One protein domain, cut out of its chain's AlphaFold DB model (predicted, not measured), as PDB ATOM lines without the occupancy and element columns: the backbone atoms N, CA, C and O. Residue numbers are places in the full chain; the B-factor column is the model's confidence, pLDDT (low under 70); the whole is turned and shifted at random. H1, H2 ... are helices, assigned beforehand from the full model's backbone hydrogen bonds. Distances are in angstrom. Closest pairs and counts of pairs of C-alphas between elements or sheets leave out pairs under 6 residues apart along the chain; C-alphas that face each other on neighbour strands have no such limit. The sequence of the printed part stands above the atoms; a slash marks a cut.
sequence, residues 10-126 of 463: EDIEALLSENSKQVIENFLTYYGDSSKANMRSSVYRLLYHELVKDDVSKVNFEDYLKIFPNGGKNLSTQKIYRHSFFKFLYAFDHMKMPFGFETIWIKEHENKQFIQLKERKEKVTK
ATOM      1  N   GLU A  10     176.247 224.490 231.692       73.75
ATOM      2  CA  GLU A  10     176.500 225.931 231.835       73.75
ATOM      3  C   GLU A  10     176.517 226.338 233.316       73.75
ATOM      4  O   GLU A  10     177.389 227.087 233.754       73.75
ATOM      5  N   ASP A  11     175.630 225.753 234.125       79.88
ATOM      6  CA  ASP A  11     175.605 225.978 235.570       79.88
ATOM      7  C   ASP A  11     176.876 225.441 236.250       79.88
ATOM      8  O   ASP A  11     177.412 226.055 237.172       79.88
ATOM      9  N   ILE A  12     177.382 224.285 235.797       79.62
ATOM     10  CA  ILE A  12     178.632 223.708 236.314       79.62
ATOM     11  C   ILE A  12     179.832 224.562 235.893       79.62
ATOM     12  O   ILE A  12     180.750 224.754 236.688       79.62
ATOM     13  N   GLU A  13     179.834 225.084 234.666       82.62
ATOM     14  CA  GLU A  13     180.903 225.947 234.158       82.62
ATOM     15  C   GLU A  13     181.093 227.196 235.024       82.62
ATOM     16  O   GLU A  13     182.229 227.554 235.346       82.62
ATOM     17  N   ALA A  14     179.997 227.813 235.475       83.81
ATOM     18  CA  ALA A  14     180.033 228.975 236.362       83.81
ATOM     19  C   ALA A  14     180.700 228.692 237.725       83.81
ATOM     20  O   ALA A  14     181.194 229.618 238.369       83.81
ATOM     21  N   LEU A  15     180.739 227.426 238.154       85.12
ATOM     22  CA  LEU A  15     181.313 226.985 239.432       85.12
ATOM     23  C   LEU A  15     182.794 226.581 239.331       85.12
ATOM     24  O   LEU A  15     183.421 226.306 240.355       85.12
ATOM     25  N   LEU A  16     183.357 226.518 238.122       87.94
ATOM     26  CA  LEU A  16     184.769 226.203 237.903       87.94
ATOM     27  C   LEU A  16     185.642 227.460 237.978       87.94
ATOM     28  O   LEU A  16     185.220 228.560 237.616       87.94
ATOM     29  N   SER A  17     186.898 227.285 238.402       90.69
ATOM     30  CA  SER A  17     187.870 228.379 238.399       90.69
ATOM     31  C   SER A  17     188.178 228.844 236.973       90.69
ATOM     32  O   SER A  17     188.091 228.076 236.012       90.69
ATOM     33  N   GLU A  18     188.591 230.102 236.826       89.19
ATOM     34  CA  GLU A  18     188.927 230.659 235.509       89.19
ATOM     35  C   GLU A  18     190.083 229.897 234.839       89.19
ATOM     36  O   GLU A  18     190.071 229.647 233.635       89.19
ATOM     37  N   ASN A  19     191.033 229.411 235.647       90.12
ATOM     38  CA  ASN A  19     192.095 228.516 235.196       90.12
ATOM     39  C   ASN A  19     191.529 227.224 234.581       90.12
ATOM     40  O   ASN A  19     191.925 226.830 233.485       90.12
ATOM     41  N   SER A  20     190.567 226.581 235.250       91.19
ATOM     42  CA  SER A  20     189.915 225.376 234.729       91.19
ATOM     43  C   SER A  20     189.223 225.630 233.395       91.19
ATOM     44  O   SER A  20     189.388 224.831 232.475       91.19
ATOM     45  N   LYS A  21     188.492 226.742 233.259       91.00
ATOM     46  CA  LYS A  21     187.810 227.094 232.004       91.00
ATOM     47  C   LYS A  21     188.805 227.251 230.855       91.00
ATOM     48  O   LYS A  21     188.641 226.612 229.817       91.00
ATOM     49  N   GLN A  22     189.887 228.001 231.073       91.12
ATOM     50  CA  GLN A  22     190.917 228.214 230.056       91.12
ATOM     51  C   GLN A  22     191.612 226.908 229.644       91.12
ATOM     52  O   GLN A  22     191.826 226.663 228.456       91.12
ATOM     53  N   VAL A  23     191.953 226.048 230.608       93.56
ATOM     54  CA  VAL A  23     192.591 224.749 230.337       93.56
ATOM     55  C   VAL A  23     191.656 223.825 229.552       93.56
ATOM     56  O   VAL A  23     192.105 223.125 228.643       93.56
ATOM     57  N   ILE A  24     190.357 223.841 229.854       92.56
ATOM     58  CA  ILE A  24     189.357 223.042 229.139       92.56
ATOM     59  C   ILE A  24     189.180 223.550 227.707       92.56
ATOM     60  O   ILE A  24     189.211 222.743 226.781       92.56
ATOM     61  N   GLU A  25     189.072 224.858 227.484       91.62
ATOM     62  CA  GLU A  25     188.987 225.393 226.121       91.62
ATOM     63  C   GLU A  25     190.259 225.094 225.317       91.62
ATOM     64  O   GLU A  25     190.170 224.633 224.174       91.62
ATOM     65  N   ASN A  26     191.439 225.212 225.936       91.88
ATOM     66  CA  ASN A  26     192.708 224.816 225.320       91.88
ATOM     67  C   ASN A  26     192.708 223.332 224.923       91.88
ATOM     68  O   ASN A  26     193.082 223.002 223.794       91.88
ATOM     69  N   PHE A  27     192.242 222.443 225.801       93.81
ATOM     70  CA  PHE A  27     192.085 221.015 225.512       93.81
ATOM     71  C   PHE A  27     191.159 220.764 224.313       93.81
ATOM     72  O   PHE A  27     191.485 219.972 223.426       93.81
ATOM     73  N   LEU A  28     190.027 221.468 224.234       90.81
ATOM     74  CA  LEU A  28     189.047 221.299 223.159       90.81
ATOM     75  C   LEU A  28     189.568 221.753 221.786       90.81
ATOM     76  O   LEU A  28     189.063 221.280 220.762       90.81
ATOM     77  N   THR A  29     190.595 222.612 221.725       89.75
ATOM     78  CA  THR A  29     191.199 223.033 220.444       89.75
ATOM     79  C   THR A  29     191.790 221.868 219.641       89.75
ATOM     80  O   THR A  29     191.787 221.917 218.406       89.75
ATOM     81  N   TYR A  30     192.204 220.792 220.321       87.62
ATOM     82  CA  TYR A  30     192.797 219.590 219.724       87.62
ATOM     83  C   TYR A  30     191.770 218.637 219.084       87.62
ATOM     84  O   TYR A  30     192.160 217.655 218.450       87.62
ATOM     85  N   TYR A  31     190.467 218.921 219.203       85.81
ATOM     86  CA  TYR A  31     189.383 218.060 218.718       85.81
ATOM     87  C   TYR A  31     188.482 218.757 217.680       85.81
ATOM     88  O   TYR A  31     188.531 219.976 217.465       85.81
ATOM     89  N   GLY A  32     187.674 217.956 216.972       78.50
ATOM     90  CA  GLY A  32     186.709 218.424 215.970       78.50
ATOM     91  C   GLY A  32     185.422 218.969 216.597       78.50
ATOM     92  O   GLY A  32     185.001 218.496 217.657       78.50
ATOM     93  N   ASP A  33     184.779 219.934 215.932       78.44
ATOM     94  CA  ASP A  33     183.653 220.700 216.497       78.44
ATOM     95  C   ASP A  33     182.458 219.831 216.898       78.44
ATOM     96  O   ASP A  33     181.874 220.046 217.960       78.44
ATOM     97  N   SER A  34     182.177 218.767 216.142       77.81
ATOM     98  CA  SER A  34     181.103 217.806 216.439       77.81
ATOM     99  C   SER A  34     181.266 217.074 217.778       77.81
ATOM    100  O   SER A  34     180.288 216.581 218.335       77.81
ATOM    101  N   SER A  35     182.488 216.999 218.315       80.25
ATOM    102  CA  SER A  35     182.782 216.319 219.584       80.25
ATOM    103  C   SER A  35     182.925 217.269 220.775       80.25
ATOM    104  O   SER A  35     182.753 216.836 221.915       80.25
ATOM    105  N   LYS A  36     183.173 218.567 220.537       87.38
ATOM    106  CA  LYS A  36     183.531 219.533 221.589       87.38
ATOM    107  C   LYS A  36     182.467 219.663 222.674       87.38
ATOM    108  O   LYS A  36     182.807 219.606 223.850       87.38
ATOM    109  N   ALA A  37     181.191 219.774 222.300       85.00
ATOM    110  CA  ALA A  37     180.098 219.927 223.266       85.00
ATOM    111  C   ALA A  37     180.002 218.726 224.229       85.00
ATOM    112  O   ALA A  37     179.920 218.892 225.448       85.00
ATOM    113  N   ASN A  38     180.101 217.506 223.693       84.88
ATOM    114  CA  ASN A  38     180.053 216.276 224.488       84.88
ATOM    115  C   ASN A  38     181.305 216.105 225.363       84.88
ATOM    116  O   ASN A  38     181.205 215.652 226.505       84.88
ATOM    117  N   MET A  39     182.478 216.478 224.845       87.81
ATOM    118  CA  MET A  39     183.735 216.452 225.598       87.81
ATOM    119  C   MET A  39     183.709 217.446 226.756       87.81
ATOM    120  O   MET A  39     183.976 217.048 227.889       87.81
ATOM    121  N   ARG A  40     183.299 218.692 226.492       89.94
ATOM    122  CA  ARG A  40     183.140 219.752 227.495       89.94
ATOM    123  C   ARG A  40     182.225 219.300 228.629       89.94
ATOM    124  O   ARG A  40     182.642 219.267 229.783       89.94
ATOM    125  N   SER A  41     181.026 218.822 228.289       88.00
ATOM    126  CA  SER A  41     180.070 218.314 229.280       88.00
ATOM    127  C   SER A  41     180.633 217.140 230.097       88.00
ATOM    128  O   SER A  41     180.434 217.071 231.311       88.00
ATOM    129  N   SER A  42     181.376 216.223 229.464       87.94
ATOM    130  CA  SER A  42     181.991 215.088 230.165       87.94
ATOM    131  C   SER A  42     183.068 215.527 231.164       87.94
ATOM    132  O   SER A  42     183.138 214.968 232.262       87.94
ATOM    133  N   VAL A  43     183.881 216.524 230.801       90.75
ATOM    134  CA  VAL A  43     184.953 217.068 231.646       90.75
ATOM    135  C   VAL A  43     184.391 217.895 232.804       90.75
ATOM    136  O   VAL A  43     184.824 217.706 233.939       90.75
ATOM    137  N   TYR A  44     183.371 218.724 232.570       89.19
ATOM    138  CA  TYR A  44     182.689 219.457 233.644       89.19
ATOM    139  C   TYR A  44     182.105 218.514 234.695       89.19
ATOM    140  O   TYR A  44     182.330 218.687 235.891       89.19
ATOM    141  N   ARG A  45     181.430 217.446 234.254       86.44
ATOM    142  CA  ARG A  45     180.887 216.431 235.169       86.44
ATOM    143  C   ARG A  45     181.982 215.684 235.930       86.44
ATOM    144  O   ARG A  45     181.786 215.394 237.106       86.44
ATOM    145  N   LEU A  46     183.114 215.387 235.287       89.38
ATOM    146  CA  LEU A  46     184.268 214.774 235.952       89.38
ATOM    147  C   LEU A  46     184.768 215.667 237.097       89.38
ATOM    148  O   LEU A  46     184.847 215.206 238.234       89.38
ATOM    149  N   LEU A  47     185.068 216.935 236.807       88.50
ATOM    150  CA  LEU A  47     185.628 217.865 237.788       88.50
ATOM    151  C   LEU A  47     184.657 218.130 238.941       88.50
ATOM    152  O   LEU A  47     185.027 217.973 240.103       88.50
ATOM    153  N   TYR A  48     183.400 218.448 238.633       85.94
ATOM    154  CA  TYR A  48     182.437 218.879 239.642       85.94
ATOM    155  C   TYR A  48     181.803 217.720 240.426       85.94
ATOM    156  O   TYR A  48     181.755 217.760 241.652       85.94
ATOM    157  N   HIS A  49     181.327 216.663 239.755       83.06
ATOM    158  CA  HIS A  49     180.587 215.592 240.435       83.06
ATOM    159  C   HIS A  49     181.465 214.454 240.956       83.06
ATOM    160  O   HIS A  49     181.125 213.855 241.976       83.06
ATOM    161  N   GLU A  50     182.541 214.101 240.249       85.62
ATOM    162  CA  GLU A  50     183.323 212.892 240.558       85.62
ATOM    163  C   GLU A  50     184.582 213.207 241.373       85.62
ATOM    164  O   GLU A  50     184.895 212.487 242.334       85.62
ATOM    165  N   LEU A  51     185.277 214.288 241.007       88.25
ATOM    166  CA  LEU A  51     186.484 214.752 241.694       88.25
ATOM    167  C   LEU A  51     186.189 215.809 242.761       88.25
ATOM    168  O   LEU A  51     186.942 215.907 243.724       88.25
ATOM    169  N   VAL A  52     185.085 216.552 242.620       88.00
ATOM    170  CA  VAL A  52     184.702 217.665 243.506       88.00
ATOM    171  C   VAL A  52     185.834 218.700 243.592       88.00
ATOM    172  O   VAL A  52     186.251 219.130 244.667       88.00
ATOM    173  N   LYS A  53     186.377 219.065 242.424       88.88
ATOM    174  CA  LYS A  53     187.466 220.034 242.260       88.88
ATOM    175  C   LYS A  53     187.033 221.128 241.292       88.88
ATOM    176  O   LYS A  53     186.670 220.858 240.155       88.88
ATOM    177  N   ASP A  54     187.098 222.362 241.772       85.62
ATOM    178  CA  ASP A  54     186.861 223.597 241.019       85.62
ATOM    179  C   ASP A  54     188.060 223.979 240.134       85.62
ATOM    180  O   ASP A  54     187.894 224.574 239.068       85.62
ATOM    181  N   ASP A  55     189.271 223.608 240.564       88.31
ATOM    182  CA  ASP A  55     190.536 223.910 239.896       88.31
ATOM    183  C   ASP A  55     191.257 222.644 239.405       88.31
ATOM    184  O   ASP A  55     191.636 221.779 240.203       88.31
ATOM    185  N   VAL A  56     191.508 222.564 238.094       90.44
ATOM    186  CA  VAL A  56     192.255 221.471 237.441       90.44
ATOM    187  C   VAL A  56     193.662 221.276 238.007       90.44
ATOM    188  O   VAL A  56     194.166 220.157 238.019       90.44
ATOM    189  N   SER A  57     194.286 222.327 238.546       90.38
ATOM    190  CA  SER A  57     195.632 222.246 239.126       90.38
ATOM    191  C   SER A  57     195.705 221.391 240.389       90.38
ATOM    192  O   SER A  57     196.787 220.929 240.759       90.38
ATOM    193  N   LYS A  58     194.556 221.157 241.036       90.88
ATOM    194  CA  LYS A  58     194.414 220.300 242.219       90.88
ATOM    195  C   LYS A  58     194.236 218.821 241.856       90.88
ATOM    196  O   LYS A  58     194.197 217.993 242.765       90.88
ATOM    197  N   VAL A  59     194.066 218.482 240.576       91.69
ATOM    198  CA  VAL A  59     193.915 217.095 240.113       91.69
ATOM    199  C   VAL A  59     195.241 216.344 240.280       91.69
ATOM    200  O   VAL A  59     196.304 216.895 240.002       91.69
ATOM    201  N   ASN A  60     195.177 215.105 240.769       91.94
ATOM    202  CA  ASN A  60     196.337 214.267 241.075       91.94
ATOM    203  C   ASN A  60     196.141 212.808 240.607       91.94
ATOM    204  O   ASN A  60     195.124 212.449 240.009       91.94
ATOM    205  N   PHE A  61     197.136 211.954 240.852       90.00
ATOM    206  CA  PHE A  61     197.115 210.566 240.385       90.00
ATOM    207  C   PHE A  61     196.085 209.677 241.104       90.00
ATOM    208  O   PHE A  61     195.505 208.782 240.487       90.00
ATOM    209  N   GLU A  62     195.784 209.944 242.376       89.00
ATOM    210  CA  GLU A  62     194.741 209.215 243.114       89.00
ATOM    211  C   GLU A  62     193.353 209.465 242.512       89.00
ATOM    212  O   GLU A  62     192.558 208.531 242.368       89.00
ATOM    213  N   ASP A  63     193.085 210.699 242.071       90.88
ATOM    214  CA  ASP A  63     191.864 211.035 241.334       90.88
ATOM    215  C   ASP A  63     191.744 210.209 240.054       90.88
ATOM    216  O   ASP A  63     190.670 209.699 239.731       90.88
ATOM    217  N   TYR A  64     192.849 210.057 239.320       90.38
ATOM    218  CA  TYR A  64     192.870 209.247 238.110       90.38
ATOM    219  C   TYR A  64     192.558 207.779 238.419       90.38
ATOM    220  O   TYR A  64     191.697 207.193 237.760       90.38
ATOM    221  N   LEU A  65     193.188 207.199 239.445       88.94
ATOM    222  CA  LEU A  65     192.946 205.809 239.850       88.94
ATOM    223  C   LEU A  65     191.507 205.574 240.322       88.94
ATOM    224  O   LEU A  65     190.942 204.518 240.037       88.94
ATOM    225  N   LYS A  66     190.875 206.565 240.964       88.44
ATOM    226  CA  LYS A  66     189.455 206.506 241.352       88.44
ATOM    227  C   LYS A  66     188.536 206.317 240.141       88.44
ATOM    228  O   LYS A  66     187.536 205.605 240.228       88.44
ATOM    229  N   ILE A  67     188.867 206.938 239.008       87.94
ATOM    230  CA  ILE A  67     188.067 206.853 237.774       87.94
ATOM    231  C   ILE A  67     188.488 205.661 236.901       87.94
ATOM    232  O   ILE A  67     187.645 205.024 236.255       87.94
ATOM    233  N   PHE A  68     189.784 205.347 236.886       88.06
ATOM    234  CA  PHE A  68     190.411 204.353 236.017       88.06
ATOM    235  C   PHE A  68     191.293 203.365 236.801       88.06
ATOM    236  O   PHE A  68     192.495 203.283 236.540       88.06
ATOM    237  N   PRO A  69     190.712 202.529 237.683       81.19
ATOM    238  CA  PRO A  69     191.487 201.597 238.508       81.19
ATOM    239  C   PRO A  69     192.276 200.566 237.680       81.19
ATOM    240  O   PRO A  69     193.320 200.095 238.110       81.19
ATOM    241  N   ASN A  70     191.822 200.266 236.455       77.44
ATOM    242  CA  ASN A  70     192.444 199.294 235.545       77.44
ATOM    243  C   ASN A  70     193.177 199.944 234.351       77.44
ATOM    244  O   ASN A  70     193.317 199.323 233.295       77.44
ATOM    245  N   GLY A  71     193.570 201.217 234.461       69.00
ATOM    246  CA  GLY A  71     194.408 201.881 233.451       69.00
ATOM    247  C   GLY A  71     193.726 202.186 232.108       69.00
ATOM    248  O   GLY A  71     194.409 202.473 231.131       69.00
ATOM    249  N   GLY A  72     192.391 202.145 232.042       67.81
ATOM    250  CA  GLY A  72     191.642 202.648 230.883       67.81
ATOM    251  C   GLY A  72     191.378 201.656 229.739       67.81
ATOM    252  O   GLY A  72     191.260 202.077 228.593       67.81
ATOM    253  N   LYS A  73     191.262 200.348 230.009       68.00
ATOM    254  CA  LYS A  73     190.862 199.348 228.994       68.00
ATOM    255  C   LYS A  73     189.336 199.337 228.776       68.00
ATOM    256  O   LYS A  73     188.586 199.418 229.744       68.00
ATOM    257  N   ASN A  74     188.887 199.200 227.521       65.31
ATOM    258  CA  ASN A  74     187.471 199.105 227.101       65.31
ATOM    259  C   ASN A  74     186.564 200.225 227.650       65.31
ATOM    260  O   ASN A  74     185.598 199.985 228.375       65.31
ATOM    261  N   LEU A  75     186.892 201.474 227.314       78.38
ATOM    262  CA  LEU A  75     186.183 202.653 227.809       78.38
ATOM    263  C   LEU A  75     184.977 203.026 226.939       78.38
ATOM    264  O   LEU A  75     185.045 203.003 225.715       78.38
ATOM    265  N   SER A  76     183.891 203.457 227.586       81.62
ATOM    266  CA  SER A  76     182.795 204.150 226.901       81.62
ATOM    267  C   SER A  76     183.259 205.509 226.368       81.62
ATOM    268  O   SER A  76     184.202 206.101 226.894       81.62
ATOM    269  N   THR A  77     182.552 206.061 225.380       77.75
ATOM    270  CA  THR A  77     182.886 207.347 224.741       77.75
ATOM    271  C   THR A  77     183.127 208.480 225.746       77.75
ATOM    272  O   THR A  77     184.116 209.199 225.651       77.75
ATOM    273  N   GLN A  78     182.283 208.600 226.777       82.06
ATOM    274  CA  GLN A  78     182.447 209.623 227.821       82.06
ATOM    275  C   GLN A  78     183.713 209.404 228.661       82.06
ATOM    276  O   GLN A  78     184.405 210.369 228.990       82.06
ATOM    277  N   LYS A  79     184.038 208.144 228.981       84.75
ATOM    278  CA  LYS A  79     185.258 207.786 229.710       84.75
ATOM    279  C   LYS A  79     186.515 207.989 228.863       84.75
ATOM    280  O   LYS A  79     187.526 208.394 229.422       84.75
ATOM    281  N   ILE A  80     186.448 207.795 227.544       86.62
ATOM    282  CA  ILE A  80     187.551 208.122 226.624       86.62
ATOM    283  C   ILE A  80     187.878 209.617 226.699       86.62
ATOM    284  O   ILE A  80     189.040 209.978 226.852       86.62
ATOM    285  N   TYR A  81     186.866 210.490 226.664       89.69
ATOM    286  CA  TYR A  81     187.080 211.938 226.758       89.69
ATOM    287  C   TYR A  81     187.765 212.346 228.063       89.69
ATOM    288  O   TYR A  81     188.710 213.128 228.046       89.69
ATOM    289  N   ARG A  82     187.332 211.763 229.183       90.94
ATOM    290  CA  ARG A  82     187.918 212.005 230.509       90.94
ATOM    291  C   ARG A  82     189.348 211.487 230.607       90.94
ATOM    292  O   ARG A  82     190.217 212.188 231.105       90.94
ATOM    293  N   HIS A  83     189.594 210.279 230.103       91.12
ATOM    294  CA  HIS A  83     190.929 209.680 230.063       91.12
ATOM    295  C   HIS A  83     191.897 210.553 229.267       91.12
ATOM    296  O   HIS A  83     192.991 210.864 229.730       91.12
ATOM    297  N   SER A  84     191.442 211.034 228.110       92.31
ATOM    298  CA  SER A  84     192.208 211.951 227.279       92.31
ATOM    299  C   SER A  84     192.440 213.307 227.946       92.31
ATOM    300  O   SER A  84     193.497 213.899 227.758       92.31
ATOM    301  N   PHE A  85     191.494 213.790 228.755       94.50
ATOM    302  CA  PHE A  85     191.676 215.014 229.530       94.50
ATOM    303  C   PHE A  85     192.770 214.863 230.600       94.50
ATOM    304  O   PHE A  85     193.632 215.728 230.697       94.50
ATOM    305  N   PHE A  86     192.832 213.743 231.331       93.69
ATOM    306  CA  PHE A  86     193.943 213.477 232.263       93.69
ATOM    307  C   PHE A  86     195.306 213.434 231.555       93.69
ATOM    308  O   PHE A  86     196.268 214.024 232.044       93.69
ATOM    309  N   LYS A  87     195.378 212.790 230.381       92.31
ATOM    310  CA  LYS A  87     196.591 212.796 229.544       92.31
ATOM    311  C   LYS A  87     197.004 214.212 229.169       92.31
ATOM    312  O   LYS A  87     198.179 214.540 229.258       92.31
ATOM    313  N   PHE A  88     196.041 215.046 228.779       94.62
ATOM    314  CA  PHE A  88     196.286 216.442 228.440       94.62
ATOM    315  C   PHE A  88     196.821 217.238 229.637       94.62
ATOM    316  O   PHE A  88     197.844 217.905 229.514       94.62
ATOM    317  N   LEU A  89     196.185 217.118 230.808       93.25
ATOM    318  CA  LEU A  89     196.634 217.802 232.022       93.25
ATOM    319  C   LEU A  89     198.082 217.442 232.384       93.25
ATOM    320  O   LEU A  89     198.841 218.311 232.809       93.25
ATOM    321  N   TYR A  90     198.467 216.176 232.195       92.88
ATOM    322  CA  TYR A  90     199.828 215.701 232.447       92.88
ATOM    323  C   TYR A  90     200.824 216.147 231.371       92.88
ATOM    324  O   TYR A  90     201.914 216.616 231.690       92.88
ATOM    325  N   ALA A  91     200.446 216.027 230.097       91.06
ATOM    326  CA  ALA A  91     201.302 216.329 228.951       91.06
ATOM    327  C   ALA A  91     201.657 217.819 228.808       91.06
ATOM    328  O   ALA A  91     202.647 218.141 228.151       91.06
ATOM    329  N   PHE A  92     200.843 218.708 229.383       90.88
ATOM    330  CA  PHE A  92     200.996 220.165 229.309       90.88
ATOM    331  C   PHE A  92     201.167 220.831 230.689       90.88
ATOM    332  O   PHE A  92     200.982 222.038 230.813       90.88
ATOM    333  N   ASP A  93     201.527 220.057 231.721       90.81
ATOM    334  CA  ASP A  93     201.905 220.562 233.054       90.81
ATOM    335  C   ASP A  93     200.842 221.431 233.752       90.81
ATOM    336  O   ASP A  93     201.138 222.402 234.447       90.81
ATOM    337  N   HIS A  94     199.569 221.053 233.621       90.81
ATOM    338  CA  HIS A  94     198.458 221.767 234.256       90.81
ATOM    339  C   HIS A  94     198.186 221.345 235.711       90.81
ATOM    340  O   HIS A  94     197.306 221.921 236.347       90.81
ATOM    341  N   MET A  95     198.914 220.359 236.252       90.38
ATOM    342  CA  MET A  95     198.742 219.827 237.615       90.38
ATOM    343  C   MET A  95     199.881 220.261 238.542       90.38
ATOM    344  O   MET A  95     201.048 220.185 238.169       90.38
ATOM    345  N   LYS A  96     199.565 220.631 239.793       88.00
ATOM    346  CA  LYS A  96     200.585 220.967 240.809       88.00
ATOM    347  C   LYS A  96     201.324 219.744 241.355       88.00
ATOM    348  O   LYS A  96     202.471 219.865 241.770       88.00
ATOM    349  N   MET A  97     200.668 218.583 241.388       85.38
ATOM    350  CA  MET A  97     201.221 217.333 241.925       85.38
ATOM    351  C   MET A  97     201.053 216.191 240.910       85.38
ATOM    352  O   MET A  97     200.137 215.381 241.052       85.38
ATOM    353  N   PRO A  98     201.907 216.118 239.872       84.94
ATOM    354  CA  PRO A  98     201.779 215.129 238.801       84.94
ATOM    355  C   PRO A  98     202.374 213.748 239.139       84.94
ATOM    356  O   PRO A  98     202.325 212.862 238.291       84.94
ATOM    357  N   PHE A  99     202.939 213.561 240.338       85.81
ATOM    358  CA  PHE A  99     203.586 212.308 240.745       85.81
ATOM    359  C   PHE A  99     202.644 211.103 240.611       85.81
ATOM    360  O   PHE A  99     201.491 211.157 241.040       85.81
ATOM    361  N   GLY A 100     203.153 210.018 240.032       85.62
ATOM    362  CA  GLY A 100     202.435 208.781 239.736       85.62
ATOM    363  C   GLY A 100     202.046 208.628 238.263       85.62
ATOM    364  O   GLY A 100     202.049 207.507 237.753       85.62
ATOM    365  N   PHE A 101     201.793 209.719 237.532       87.56
ATOM    366  CA  PHE A 101     201.429 209.634 236.109       87.56
ATOM    367  C   PHE A 101     202.596 209.175 235.222       87.56
ATOM    368  O   PHE A 101     202.370 208.493 234.223       87.56
ATOM    369  N   GLU A 102     203.837 209.454 235.615       86.56
ATOM    370  CA  GLU A 102     205.060 208.982 234.950       86.56
ATOM    371  C   GLU A 102     205.187 207.451 234.923       86.56
ATOM    372  O   GLU A 102     205.886 206.900 234.076       86.56
ATOM    373  N   THR A 103     204.487 206.748 235.821       85.69
ATOM    374  CA  THR A 103     204.475 205.277 235.846       85.69
ATOM    375  C   THR A 103     203.624 204.678 234.725       85.69
ATOM    376  O   THR A 103     203.784 203.504 234.393       85.69
ATOM    377  N   ILE A 104     202.723 205.476 234.135       86.31
ATOM    378  CA  ILE A 104     201.778 205.031 233.106       86.31
ATOM    379  C   ILE A 104     201.936 205.761 231.770       86.31
ATOM    380  O   ILE A 104     201.602 205.180 230.735       86.31
ATOM    381  N   TRP A 105     202.434 207.002 231.761       88.44
ATOM    382  CA  TRP A 105     202.582 207.818 230.557       88.44
ATOM    383  C   TRP A 105     203.951 208.484 230.474       88.44
ATOM    384  O   TRP A 105     204.452 209.053 231.438       88.44
ATOM    385  N   ILE A 106     204.505 208.484 229.263       89.25
ATOM    386  CA  ILE A 106     205.693 209.264 228.917       89.25
ATOM    387  C   ILE A 106     205.211 210.635 228.438       89.25
ATOM    388  O   ILE A 106     204.496 210.723 227.434       89.25
ATOM    389  N   LYS A 107     205.581 211.700 229.155       86.44
ATOM    390  CA  LYS A 107     205.054 213.056 228.934       86.44
ATOM    391  C   LYS A 107     205.261 213.541 227.497       86.44
ATOM    392  O   LYS A 107     204.309 213.992 226.857       86.44
ATOM    393  N   GLU A 108     206.468 213.383 226.956       85.12
ATOM    394  CA  GLU A 108     206.822 213.808 225.597       85.12
ATOM    395  C   GLU A 108     206.020 213.050 224.532       85.12
ATOM    396  O   GLU A 108     205.644 213.614 223.502       85.12
ATOM    397  N   HIS A 109     205.729 211.770 224.781       88.38
ATOM    398  CA  HIS A 109     204.932 210.955 223.873       88.38
ATOM    399  C   HIS A 109     203.489 211.461 223.801       88.38
ATOM    400  O   HIS A 109     202.974 211.677 222.704       88.38
ATOM    401  N   GLU A 110     202.849 211.693 224.950       88.69
ATOM    402  CA  GLU A 110     201.469 212.186 224.981       88.69
ATOM    403  C   GLU A 110     201.371 213.592 224.374       88.69
ATOM    404  O   GLU A 110     200.492 213.840 223.550       88.69
ATOM    405  N   ASN A 111     202.321 214.481 224.679       89.00
ATOM    406  CA  ASN A 111     202.391 215.815 224.081       89.00
ATOM    407  C   ASN A 111     202.437 215.749 222.538       89.00
ATOM    408  O   ASN A 111     201.632 216.384 221.851       89.00
ATOM    409  N   LYS A 112     203.300 214.885 221.987       87.50
ATOM    410  CA  LYS A 112     203.418 214.667 220.539       87.50
ATOM    411  C   LYS A 112     202.130 214.122 219.911       87.50
ATOM    412  O   LYS A 112     201.794 214.522 218.797       87.50
ATOM    413  N   GLN A 113     201.395 213.246 220.600       89.00
ATOM    414  CA  GLN A 113     200.104 212.729 220.117       89.00
ATOM    415  C   GLN A 113     199.079 213.859 219.941       89.00
ATOM    416  O   GLN A 113     198.401 213.918 218.913       89.00
ATOM    417  N   PHE A 114     199.003 214.795 220.894       89.81
ATOM    418  CA  PHE A 114     198.125 215.963 220.790       89.81
ATOM    419  C   PHE A 114     198.527 216.894 219.640       89.81
ATOM    420  O   PHE A 114     197.669 217.296 218.853       89.81
ATOM    421  N   ILE A 115     199.821 217.179 219.472       86.38
ATOM    422  CA  ILE A 115     200.307 218.004 218.352       86.38
ATOM    423  C   ILE A 115     199.946 217.357 217.004       86.38
ATOM    424  O   ILE A 115     199.362 218.012 216.143       86.38
ATOM    425  N   GLN A 116     200.172 216.050 216.847       85.88
ATOM    426  CA  GLN A 116     199.811 215.323 215.623       85.88
ATOM    427  C   GLN A 116     198.301 215.320 215.349       85.88
ATOM    428  O   GLN A 116     197.884 215.393 214.191       85.88
ATOM    429  N   LEU A 117     197.466 215.227 216.389       83.25
ATOM    430  CA  LEU A 117     196.010 215.339 216.258       83.25
ATOM    431  C   LEU A 117     195.603 216.714 215.710       83.25
ATOM    432  O   LEU A 117     194.764 216.789 214.808       83.25
ATOM    433  N   LYS A 118     196.242 217.785 216.194       80.62
ATOM    434  CA  LYS A 118     196.008 219.161 215.735       80.62
ATOM    435  C   LYS A 118     196.460 219.375 214.287       80.62
ATOM    436  O   LYS A 118     195.680 219.864 213.474       80.62
ATOM    437  N   GLU A 119     197.651 218.910 213.922       76.94
ATOM    438  CA  GLU A 119     198.174 219.004 212.548       76.94
ATOM    439  C   GLU A 119     197.340 218.198 211.535       76.94
ATOM    440  O   GLU A 119     197.126 218.621 210.395       76.94
ATOM    441  N   ARG A 120     196.824 217.023 211.931       69.94
ATOM    442  CA  ARG A 120     195.902 216.236 211.092       69.94
ATOM    443  C   ARG A 120     194.608 216.998 210.809       69.94
ATOM    444  O   ARG A 120     194.100 216.906 209.696       69.94
ATOM    445  N   LYS A 121     194.094 217.763 211.774       63.22
ATOM    446  CA  LYS A 121     192.891 218.592 211.602       63.22
ATOM    447  C   LYS A 121     193.116 219.708 210.582       63.22
ATOM    448  O   LYS A 121     192.289 219.862 209.691       63.22
ATOM    449  N   GLU A 122     194.245 220.410 210.658       58.12
ATOM    450  CA  GLU A 122     194.588 221.485 209.713       58.12
ATOM    451  C   GLU A 122     194.717 220.975 208.264       58.12
ATOM    452  O   GLU A 122     194.364 221.674 207.313       58.12
ATOM    453  N   LYS A 123     195.129 219.712 208.073       54.19
ATOM    454  CA  LYS A 123     195.124 219.055 206.753       54.19
ATOM    455  C   LYS A 123     193.726 218.645 206.265       54.19
ATOM    456  O   LYS A 123     193.506 218.616 205.057       54.19
ATOM    457  N   VAL A 124     192.789 218.332 207.166       52.03
ATOM    458  CA  VAL A 124     191.413 217.885 206.846       52.03
ATOM    459  C   VAL A 124     190.474 219.051 206.498       52.03
ATOM    460  O   VAL A 124     189.445 218.829 205.867       52.03
ATOM    461  N   THR A 125     190.834 220.291 206.837       45.66
ATOM    462  CA  THR A 125     190.101 221.510 206.439       45.66
ATOM    463  C   THR A 125     190.225 221.886 204.958       45.66
ATOM    464  O   THR A 125     189.515 222.783 204.513       45.66
ATOM    465  N   LYS A 126     191.057 221.198 204.160       46.12
ATOM    466  CA  LYS A 126     190.915 221.242 202.695       46.12
ATOM    467  C   LYS A 126     189.664 220.445 202.326       46.12
ATOM    468  O   LYS A 126     189.584 219.269 202.676       46.12
TER     469      LYS A 126
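What this domain is: This is residues 10 to 126 of the 463 residues of the protein "DUF3883 domain-containing protein" of Bacillus bataviensis LMG 21833 (UniProt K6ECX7). H5 runs through the middle, crossed by H3; H1 and H2 pack on H3, and H6 slants away from H5's end. The printed part has 117 residues with six named helices, H1 to H6, and no named strand: all helix. It is compact, radius of gyration of the C-alphas 13.9 A, spans 41 by 35 by 27 A.

Where its parts are: H1 is residues 10 to 14, from C-alpha 10 at (176.500, 225.931, 231.835); H2 18 to 28; H3 33 to 51; H4 61 to 67; H5 77 to 91; H6 107 to 124, to C-alpha 124 at (191.413, 217.885, 206.846).

How they stand to each other: H3 touches H5 with residues 38 to 46 alone, about perpendicular at 78 degrees; the closest C-alphas, of Met 39 and Tyr 81, are 5.7 A apart. H4 touches no helix. Every helix but H3, 12 of 15, has each O i to N i+4 pair within hydrogen-bond range.

The domain as a whole: H5 to H6 is a long link; pLDDT is under 70 at residues 71 to 74 and 120 to 126.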